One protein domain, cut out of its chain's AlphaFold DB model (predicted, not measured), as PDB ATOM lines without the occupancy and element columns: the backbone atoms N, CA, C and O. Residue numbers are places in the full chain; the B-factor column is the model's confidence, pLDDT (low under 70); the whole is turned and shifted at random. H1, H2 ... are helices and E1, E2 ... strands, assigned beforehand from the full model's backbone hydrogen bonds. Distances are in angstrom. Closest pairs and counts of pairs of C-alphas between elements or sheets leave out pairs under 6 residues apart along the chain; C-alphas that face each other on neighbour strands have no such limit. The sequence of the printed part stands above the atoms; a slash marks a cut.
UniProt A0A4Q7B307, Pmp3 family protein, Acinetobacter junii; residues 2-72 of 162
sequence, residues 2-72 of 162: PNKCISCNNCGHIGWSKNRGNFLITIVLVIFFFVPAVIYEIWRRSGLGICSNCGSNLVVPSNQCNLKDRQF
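This is residues 2 to 72 of the 162 residues of the protein "Pmp3 family protein" of Acinetobacter junii (UniProt A0A4Q7B307). A helical hairpin, H1 and H2, makes one end of an elongated shape; a small head of three short strands and loops makes the other. The 71 printed residues hold E1, E2, H1, H2, E3 in chain order, under half of them in these elements, class mixed. The sheet, E2 - E1 - E3, is antiparallel. The whole is loose, radius of gyration of the C-alphas 13.8 A, spanning 41 by 25 by 15 A.

E1 is residues 5 to 8, from C-alpha 5 at (15.742, 16.250, 10.305); E2 is residues 14 to 16; H1 is residues 23 to 32, 14.9 A; H2 is residues 34 to 45, 16.7 A; E3 is residues 59 to 61, ending with C-alpha 61 at (17.549, 18.024, 15.781).

Hairpin E1 and E2 has N 6 and O 15 at 2.9 A; E1 and E3 have N 7 and O 60 at 2.8 A. E2, H1 H2, E3 form a split strand-helix-strand unit, two strands of one sheet that are not neighbours, with helices between them along the chain and E1 between them in the sheet; its crossover is right-handed. H1 and H2 touch, C-alphas of Leu 29 and Ala 37 closest at 4.7 A, H2 with residues 36 to 41 alone; they run opposite ways at a shallow tilt of 16 degrees. Neither is on the sheet. In both, every O i to N i+4 pair is within hydrogen-bond range.

The printed part has no cut. H2 to E3 is a long link. Residues 2 and 67 to 72 have pLDDT under 70.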
ATOM      1  N   PRO A   2       5.687  13.042  10.123       59.28
ATOM      2  CA  PRO A   2       6.756  13.253   9.152       59.28
ATOM      3  C   PRO A   2       8.114  13.012   9.823       59.28
ATOM      4  O   PRO A   2       8.317  13.427  10.969       59.28
ATOM      5  N   ASN A   3       9.019  12.337   9.111       72.75
ATOM      6  CA  ASN A   3      10.401  12.141   9.547       72.75
ATOM      7  C   ASN A   3      11.006  13.501   9.920       72.75
ATOM      8  O   ASN A   3      10.714  14.514   9.277       72.75
ATOM      9  N   LYS A   4      11.814  13.545  10.983       84.50
ATOM     10  CA  LYS A   4      12.433  14.789  11.462       84.50
ATOM     11  C   LYS A   4      13.868  14.859  10.959       84.50
ATOM     12  O   LYS A   4      14.533  13.833  10.856       84.50
ATOM     13  N   CYS A   5      14.340  16.060  10.644       88.25
ATOM     14  CA  CYS A   5      15.742  16.250  10.305       88.25
ATOM     15  C   CYS A   5      16.594  16.126  11.569       88.25
ATOM     16  O   CYS A   5      16.340  16.804  12.570       88.25
ATOM     17  N   ILE A   6      17.583  15.241  11.522       91.06
ATOM     18  CA  ILE A   6      18.441  14.923  12.657       91.06
ATOM     19  C   ILE A   6      19.914  14.876  12.246       91.06
ATOM     20  O   ILE A   6      20.243  14.506  11.120       91.06
ATOM     21  N   SER A   7      20.794  15.210  13.186       92.56
ATOM     22  CA  SER A   7      22.226  14.918  13.140       92.56
ATOM     23  C   SER A   7      22.538  13.815  14.148       92.56
ATOM     24  O   SER A   7      22.070  13.858  15.290       92.56
ATOM     25  N   CYS A   8      23.273  12.788  13.730       92.69
ATOM     26  CA  CYS A   8      23.658  11.694  14.613       92.69
ATOM     27  C   CYS A   8      24.988  11.984  15.311       92.69
ATOM     28  O   CYS A   8      26.015  12.120  14.653       92.69
ATOM     29  N   ASN A   9      24.995  11.944  16.643       93.19
ATOM     30  CA  ASN A   9      26.209  12.155  17.435       93.19
ATOM     31  C   ASN A   9      27.178  10.961  17.393       93.19
ATOM     32  O   ASN A   9      28.321  11.098  17.805       93.19
ATOM     33  N   ASN A  10      26.733   9.791  16.918       92.25
ATOM     34  CA  ASN A  10      27.566   8.586  16.863       92.25
ATOM     35  C   ASN A  10      28.345   8.450  15.544       92.25
ATOM     36  O   ASN A  10      29.487   8.016  15.546       92.25
ATOM     37  N   CYS A  11      27.726   8.794  14.407       91.69
ATOM     38  CA  CYS A  11      28.342   8.636  13.080       91.69
ATOM     39  C   CYS A  11      28.443   9.938  12.269       91.69
ATOM     40  O   CYS A  11      28.881   9.897  11.125       91.69
ATOM     41  N   GLY A  12      27.986  11.074  12.809       89.00
ATOM     42  CA  GLY A  12      28.018  12.378  12.134       89.00
ATOM     43  C   GLY A  12      27.042  12.532  10.961       89.00
ATOM     44  O   GLY A  12      26.992  13.591  10.344       89.00
ATOM     45  N   HIS A  13      26.252  11.502  10.635       89.81
ATOM     46  CA  HIS A  13      25.315  11.547   9.514       89.81
ATOM     47  C   HIS A  13      24.148  12.503   9.794       89.81
ATOM     48  O   HIS A  13      23.462  12.378  10.815       89.81
ATOM     49  N   ILE A  14      23.877  13.394   8.840       90.06
ATOM     50  CA  ILE A  14      22.765  14.348   8.869       90.06
ATOM     51  C   ILE A  14      21.724  13.922   7.836       90.06
ATOM     52  O   ILE A  14      22.037  13.758   6.660       90.06
ATOM     53  N   GLY A  15      20.481  13.724   8.265       87.38
ATOM     54  CA  GLY A  15      19.413  13.289   7.367       87.38
ATOM     55  C   GLY A  15      18.068  13.097   8.060       87.38
ATOM     56  O   GLY A  15      17.880  13.456   9.222       87.38
ATOM     57  N   TRP A  16      17.110  12.529   7.328       86.81
ATOM     58  CA  TRP A  16      15.781  12.214   7.850       86.81
ATOM     59  C   TRP A  16      15.830  11.024   8.811       86.81
ATOM     60  O   TRP A  16      16.440   9.994   8.517       86.81
ATOM     61  N   SER A  17      15.179  11.162   9.965       85.88
ATOM     62  CA  SER A  17      15.086  10.085  10.946       85.88
ATOM     63  C   SER A  17      14.158   8.959  10.497       85.88
ATOM     64  O   SER A  17      13.224   9.169   9.725       85.88
ATOM     65  N   LYS A  18      14.409   7.749  11.009       85.00
ATOM     66  CA  LYS A  18      13.531   6.582  10.839       85.00
ATOM     67  C   LYS A  18      12.767   6.305  12.137       85.00
ATOM     68  O   LYS A  18      13.260   6.594  13.230       85.00
ATOM     69  N   ASN A  19      11.569   5.729  12.027       83.31
ATOM     70  CA  ASN A  19      10.786   5.293  13.186       83.31
ATOM     71  C   ASN A  19      11.551   4.259  14.024       83.31
ATOM     72  O   ASN A  19      12.276   3.412  13.495       83.31
ATOM     73  N   ARG A  20      11.349   4.318  15.342       81.94
ATOM     74  CA  ARG A  20      11.990   3.418  16.306       81.94
ATOM     75  C   ARG A  20      11.302   2.052  16.293       81.94
ATOM     76  O   ARG A  20      10.107   1.961  16.031       81.94
ATOM     77  N   GLY A  21      12.033   0.988  16.612       79.62
ATOM     78  CA  GLY A  21      11.451  -0.344  16.800       79.62
ATOM     79  C   GLY A  21      10.871  -1.000  15.538       79.62
ATOM     80  O   GLY A  21      10.879  -0.453  14.432       79.62
ATOM     81  N   ASN A  22      10.366  -2.220  15.716       82.06
ATOM     82  CA  ASN A  22       9.879  -3.068  14.632       82.06
ATOM     83  C   ASN A  22       8.353  -2.965  14.485       82.06
ATOM     84  O   ASN A  22       7.627  -2.969  15.480       82.06
ATOM     85  N   PHE A  23       7.872  -2.902  13.243       80.38
ATOM     86  CA  PHE A  23       6.443  -2.911  12.934       80.38
ATOM     87  C   PHE A  23       5.782  -4.260  13.192       80.38
ATOM     88  O   PHE A  23       4.637  -4.292  13.632       80.38
ATOM     89  N   LEU A  24       6.514  -5.360  13.003       80.88
ATOM     90  CA  LEU A  24       5.983  -6.701  13.250       80.88
ATOM     91  C   LEU A  24       5.532  -6.879  14.704       80.88
ATOM     92  O   LEU A  24       4.514  -7.512  14.954       80.88
ATOM     93  N   ILE A  25       6.229  -6.242  15.650       85.25
ATOM     94  CA  ILE A  25       5.855  -6.263  17.070       85.25
ATOM     95  C   ILE A  25       4.478  -5.620  17.274       85.25
ATOM     96  O   ILE A  25       3.661  -6.165  18.009       85.25
ATOM     97  N   THR A  26       4.176  -4.512  16.585       83.06
ATOM     98  CA  THR A  26       2.847  -3.884  16.652       83.06
ATOM     99  C   THR A  26       1.760  -4.835  16.154       83.06
ATOM    100  O   THR A  26       0.726  -4.945  16.801       83.06
ATOM    101  N   ILE A  27       1.993  -5.546  15.043       80.94
ATOM    102  CA  ILE A  27       1.015  -6.490  14.476       80.94
ATOM    103  C   ILE A  27       0.721  -7.620  15.463       80.94
ATOM    104  O   ILE A  27      -0.441  -7.906  15.742       80.94
ATOM    105  N   VAL A  28       1.766  -8.230  16.022       83.75
ATOM    106  CA  VAL A  28       1.613  -9.305  17.011       83.75
ATOM    107  C   VAL A  28       0.849  -8.798  18.233       83.75
ATOM    108  O   VAL A  28      -0.109  -9.433  18.663       83.75
ATOM    109  N   LEU A  29       1.211  -7.625  18.760       83.06
ATOM    110  CA  LEU A  29       0.511  -7.044  19.903       83.06
ATOM    111  C   LEU A  29      -0.958  -6.761  19.585       83.06
ATOM    112  O   LEU A  29      -1.797  -7.085  20.407       83.06
ATOM    113  N   VAL A  30      -1.301  -6.228  18.409       80.56
ATOM    114  CA  VAL A  30      -2.708  -5.983  18.038       80.56
ATOM    115  C   VAL A  30      -3.528  -7.276  18.050       80.56
ATOM    116  O   VAL A  30      -4.673  -7.249  18.493       80.56
ATOM    117  N   ILE A  31      -2.952  -8.392  17.593       76.38
ATOM    118  CA  ILE A  31      -3.650  -9.685  17.518       76.38
ATOM    119  C   ILE A  31      -3.924 -10.256  18.914       76.38
ATOM    120  O   ILE A  31      -5.014 -10.765  19.158       76.38
ATOM    121  N   PHE A  32      -2.955 -10.178  19.831       77.69
ATOM    122  CA  PHE A  32      -3.082 -10.800  21.155       77.69
ATOM    123  C   PHE A  32      -3.613  -9.847  22.236       77.69
ATOM    124  O   PHE A  32      -4.326 -10.280  23.136       77.69
ATOM    125  N   PHE A  33      -3.270  -8.559  22.171       78.81
ATOM    126  CA  PHE A  33      -3.532  -7.575  23.221       78.81
ATOM    127  C   PHE A  33      -3.620  -6.133  22.674       78.81
ATOM    128  O   PHE A  33      -2.618  -5.435  22.506       78.81
ATOM    129  N   PHE A  34      -4.842  -5.624  22.497       79.94
ATOM    130  CA  PHE A  34      -5.076  -4.288  21.931       79.94
ATOM    131  C   PHE A  34      -4.413  -3.142  22.721       79.94
ATOM    132  O   PHE A  34      -3.751  -2.282  22.144       79.94
ATOM    133  N   VAL A  35      -4.535  -3.139  24.054       84.62
ATOM    134  CA  VAL A  35      -3.996  -2.069  24.918       84.62
ATOM    135  C   VAL A  35      -2.471  -1.901  24.785       84.62
ATOM    136  O   VAL A  35      -2.026  -0.794  24.465       84.62
ATOM    137  N   PRO A  36      -1.634  -2.941  24.974       84.81
ATOM    138  CA  PRO A  36      -0.190  -2.796  24.799       84.81
ATOM    139  C   PRO A  36       0.204  -2.506  23.347       84.81
ATOM    140  O   PRO A  36       1.233  -1.867  23.127       84.81
ATOM    141  N   ALA A  37      -0.608  -2.892  22.358       84.56
ATOM    142  CA  ALA A  37      -0.362  -2.529  20.967       84.56
ATOM    143  C   ALA A  37      -0.438  -1.014  20.739       84.56
ATOM    144  O   ALA A  37       0.472  -0.434  20.141       84.56
ATOM    145  N   VAL A  38      -1.480  -0.370  21.277       83.31
ATOM    146  CA  VAL A  38      -1.662   1.086  21.197       83.31
ATOM    147  C   VAL A  38      -0.520   1.811  21.910       83.31
ATOM    148  O   VAL A  38       0.076   2.730  21.349       83.31
ATOM    149  N   ILE A  39      -0.155   1.370  23.119       88.94
ATOM    150  CA  ILE A  39       0.956   1.963  23.885       88.94
ATOM    151  C   ILE A  39       2.274   1.848  23.108       88.94
ATOM    152  O   ILE A  39       3.006   2.834  22.972       88.94
ATOM    153  N   TYR A  40       2.567   0.665  22.564       86.56
ATOM    154  CA  TYR A  40       3.775   0.443  21.775       86.56
ATOM    155  C   TYR A  40       3.798   1.318  20.521       86.56
ATOM    156  O   TYR A  40       4.841   1.873  20.176       86.56
ATOM    157  N   GLU A  41       2.660   1.497  19.850       83.56
ATOM    158  CA  GLU A  41       2.580   2.347  18.670       83.56
ATOM    159  C   GLU A  41       2.800   3.832  18.989       83.56
ATOM    160  O   GLU A  41       3.544   4.513  18.270       83.56
ATOM    161  N   ILE A  42       2.223   4.324  20.089       85.06
ATOM    162  CA  ILE A  42       2.462   5.687  20.575       85.06
ATOM    163  C   ILE A  42       3.949   5.871  20.877       85.06
ATOM    164  O   ILE A  42       4.549   6.834  20.394       85.06
ATOM    165  N   TRP A  43       4.575   4.944  21.608       87.62
ATOM    166  CA  TRP A  43       6.004   5.012  21.925       87.62
ATOM    167  C   TRP A  43       6.881   4.985  20.665       87.62
ATOM    168  O   TRP A  43       7.790   5.804  20.510       87.62
ATOM    169  N   ARG A  44       6.567   4.092  19.726       85.25
ATOM    170  CA  ARG A  44       7.279   3.906  18.456       85.25
ATOM    171  C   ARG A  44       7.260   5.151  17.568       85.25
ATOM    172  O   ARG A  44       8.256   5.442  16.899       85.25
ATOM    173  N   ARG A  45       6.136   5.869  17.550       80.62
ATOM    174  CA  ARG A  45       5.951   7.101  16.765       80.62
ATOM    175  C   ARG A  45       6.378   8.365  17.519       80.62
ATOM    176  O   ARG A  45       6.530   9.415  16.898       80.62
ATOM    177  N   SER A  46       6.575   8.279  18.832       81.94
ATOM    178  CA  SER A  46       7.003   9.395  19.677       81.94
ATOM    179  C   SER A  46       8.507   9.668  19.573       81.94
ATOM    180  O   SER A  46       9.336   8.760  19.619       81.94
ATOM    181  N   GLY A  47       8.879  10.951  19.506       84.44
ATOM    182  CA  GLY A  47      10.269  11.418  19.608       84.44
ATOM    183  C   GLY A  47      10.926  11.870  18.295       84.44
ATOM    184  O   GLY A  47      10.253  12.282  17.351       84.44
ATOM    185  N   LEU A  48      12.267  11.876  18.278       84.06
ATOM    186  CA  LEU A  48      13.102  12.300  17.137       84.06
ATOM    187  C   LEU A  48      13.372  11.173  16.123       84.06
ATOM    188  O   LEU A  48      13.815  11.465  15.019       84.06
ATOM    189  N   GLY A  49      13.081   9.914  16.470       86.56
ATOM    190  CA  GLY A  49      13.429   8.730  15.671       86.56
ATOM    191  C   GLY A  49      14.834   8.189  15.962       86.56
ATOM    192  O   GLY A  49      15.395   8.484  17.019       86.56
ATOM    193  N   ILE A  50      15.352   7.374  15.042       88.88
ATOM    194  CA  ILE A  50      16.723   6.829  15.007       88.88
ATOM    195  C   ILE A  50      17.470   7.309  13.761       88.88
ATOM    196  O   ILE A  50      16.850   7.653  12.749       88.88
ATOM    197  N   CYS A  51      18.803   7.293  13.820       89.69
ATOM    198  CA  CYS A  51      19.649   7.540  12.654       89.69
ATOM    199  C   CYS A  51      19.407   6.478  11.570       89.69
ATOM    200  O   CYS A  51      19.467   5.282  11.849       89.69
ATOM    201  N   SER A  52      19.172   6.905  10.328       87.06
ATOM    202  CA  SER A  52      18.965   6.004   9.187       87.06
ATOM    203  C   SER A  52      20.216   5.210   8.802       87.06
ATOM    204  O   SER A  52      20.083   4.096   8.309       87.06
ATOM    205  N   ASN A  53      21.410   5.761   9.048       87.44
ATOM    206  CA  ASN A  53      22.679   5.153   8.652       87.44
ATOM    207  C   ASN A  53      23.164   4.093   9.657       87.44
ATOM    208  O   ASN A  53      23.497   2.978   9.279       87.44
ATOM    209  N   CYS A  54      23.180   4.424  10.953       89.50
ATOM    210  CA  CYS A  54      23.744   3.547  11.992       89.50
ATOM    211  C   CYS A  54      22.716   2.998  12.994       89.50
ATOM    212  O   CYS A  54      23.086   2.245  13.889       89.50
ATOM    213  N   GLY A  55      21.444   3.405  12.914       86.81
ATOM    214  CA  GLY A  55      20.395   2.958  13.839       86.81
ATOM    215  C   GLY A  55      20.492   3.515  15.266       86.81
ATOM    216  O   GLY A  55      19.687   3.137  16.114       86.81
ATOM    217  N   SER A  56      21.442   4.412  15.554       88.81
ATOM    218  CA  SER A  56      21.621   4.975  16.897       88.81
ATOM    219  C   SER A  56      20.464   5.895  17.309       88.81
ATOM    220  O   SER A  56      19.941   6.666  16.498       88.81
ATOM    221  N   ASN A  57      20.109   5.846  18.596       88.69
ATOM    222  CA  ASN A  57      19.162   6.761  19.245       88.69
ATOM    223  C   ASN A  57      19.811   8.099  19.660       88.69
ATOM    224  O   ASN A  57      19.102   9.011  20.082       88.69
ATOM    225  N   LEU A  58      21.142   8.222  19.563       91.12
ATOM    226  CA  LEU A  58      21.895   9.432  19.915       91.12
ATOM    227  C   LEU A  58      21.818  10.447  18.770       91.12
ATOM    228  O   LEU A  58      22.750  10.598  17.974       91.12
ATOM    229  N   VAL A  59      20.661  11.093  18.653       90.94
ATOM    230  CA  VAL A  59      20.345  12.026  17.570       90.94
ATOM    231  C   VAL A  59      19.879  13.365  18.127       90.94
ATOM    232  O   VAL A  59      19.100  13.415  19.080       90.94
ATOM    233  N   VAL A  60      20.341  14.450  17.514       91.88
ATOM    234  CA  VAL A  60      19.952  15.827  17.838       91.88
ATOM    235  C   VAL A  60      19.215  16.452  16.651       91.88
ATOM    236  O   VAL A  60      19.490  16.087  15.507       91.88
ATOM    237  N   PRO A  61      18.248  17.355  16.874       90.06
ATOM    238  CA  PRO A  61      17.549  18.024  15.781       90.06
ATOM    239  C   PRO A  61      18.522  18.869  14.945       90.06
ATOM    240  O   PRO A  61      19.372  19.568  15.489       90.06
ATOM    241  N   SER A  62      18.381  18.809  13.620       87.69
ATOM    242  CA  SER A  62      19.136  19.630  12.665       87.69
ATOM    243  C   SER A  62      18.170  20.314  11.694       87.69
ATOM    244  O   SER A  62      17.037  19.871  11.510       87.69
ATOM    245  N   ASN A  63      18.596  21.410  11.080       86.38
ATOM    246  CA  ASN A  63      17.862  22.158  10.055       86.38
ATOM    247  C   ASN A  63      18.510  22.047   8.662       86.38
ATOM    248  O   ASN A  63      18.076  22.712   7.728       86.38
ATOM    249  N   GLN A  64      19.532  21.204   8.518       85.44
ATOM    250  CA  GLN A  64      20.335  21.090   7.297       85.44
ATOM    251  C   GLN A  64      19.744  20.129   6.248       85.44
ATOM    252  O   GLN A  64      20.278  20.021   5.149       85.44
ATOM    253  N   CYS A  65      18.647  19.427   6.556       82.81
ATOM    254  CA  CYS A  65      18.020  18.497   5.614       82.81
ATOM    255  C   CYS A  65      17.151  19.228   4.588       82.81
ATOM    256  O   CYS A  65      16.369  20.120   4.929       82.81
ATOM    257  N   ASN A  66      17.222  18.786   3.333       79.31
ATOM    258  CA  ASN A  66      16.461  19.376   2.244       79.31
ATOM    259  C   ASN A  66      14.986  18.941   2.286       79.31
ATOM    260  O   ASN A  66      14.672  17.753   2.315       79.31
ATOM    261  N   LEU A  67      14.066  19.910   2.272       68.94
ATOM    262  CA  LEU A  67      12.617  19.692   2.387       68.94
ATOM    263  C   LEU A  67      12.025  18.879   1.231       68.94
ATOM    264  O   LEU A  67      10.972  18.267   1.407       68.94
ATOM    265  N   LYS A  68      12.699  18.867   0.077       64.75
ATOM    266  CA  LYS A  68      12.258  18.163  -1.132       64.75
ATOM    267  C   LYS A  68      12.186  16.639  -0.950       64.75
ATOM    268  O   LYS A  68      11.406  15.992  -1.635       64.75
ATOM    269  N   ASP A  69      12.906  16.104   0.037       62.81
ATOM    270  CA  ASP A  69      12.935  14.676   0.371       62.81
ATOM    271  C   ASP A  69      11.922  14.289   1.467       62.81
ATOM    272  O   ASP A  69      11.885  13.136   1.907       62.81
ATOM    273  N   ARG A  70      11.072  15.227   1.929       57.03
ATOM    274  CA  ARG A  70       9.939  14.910   2.819       57.03
ATOM    275  C   ARG A  70       8.854  14.178   2.042       57.03
ATOM    276  O   ARG A  70       7.786  14.720   1.763       57.03
ATOM    277  N   GLN A  71       9.093  12.918   1.724       55.28
ATOM    278  CA  GLN A  71       8.021  12.064   1.258       55.28
ATOM    279  C   GLN A  71       7.082  11.825   2.445       55.28
ATOM    280  O   GLN A  71       7.475  11.255   3.465       55.28
ATOM    281  N   PHE A  72       5.851  12.334   2.341       53.31
ATOM    282  CA  PHE A  72       4.763  12.025   3.261       53.31
ATOM    283  C   PHE A  72       4.468  10.528   3.131       53.31
ATOM    284  O   PHE A  72       3.624  10.108   2.345       53.31
TER     285      PHE A  72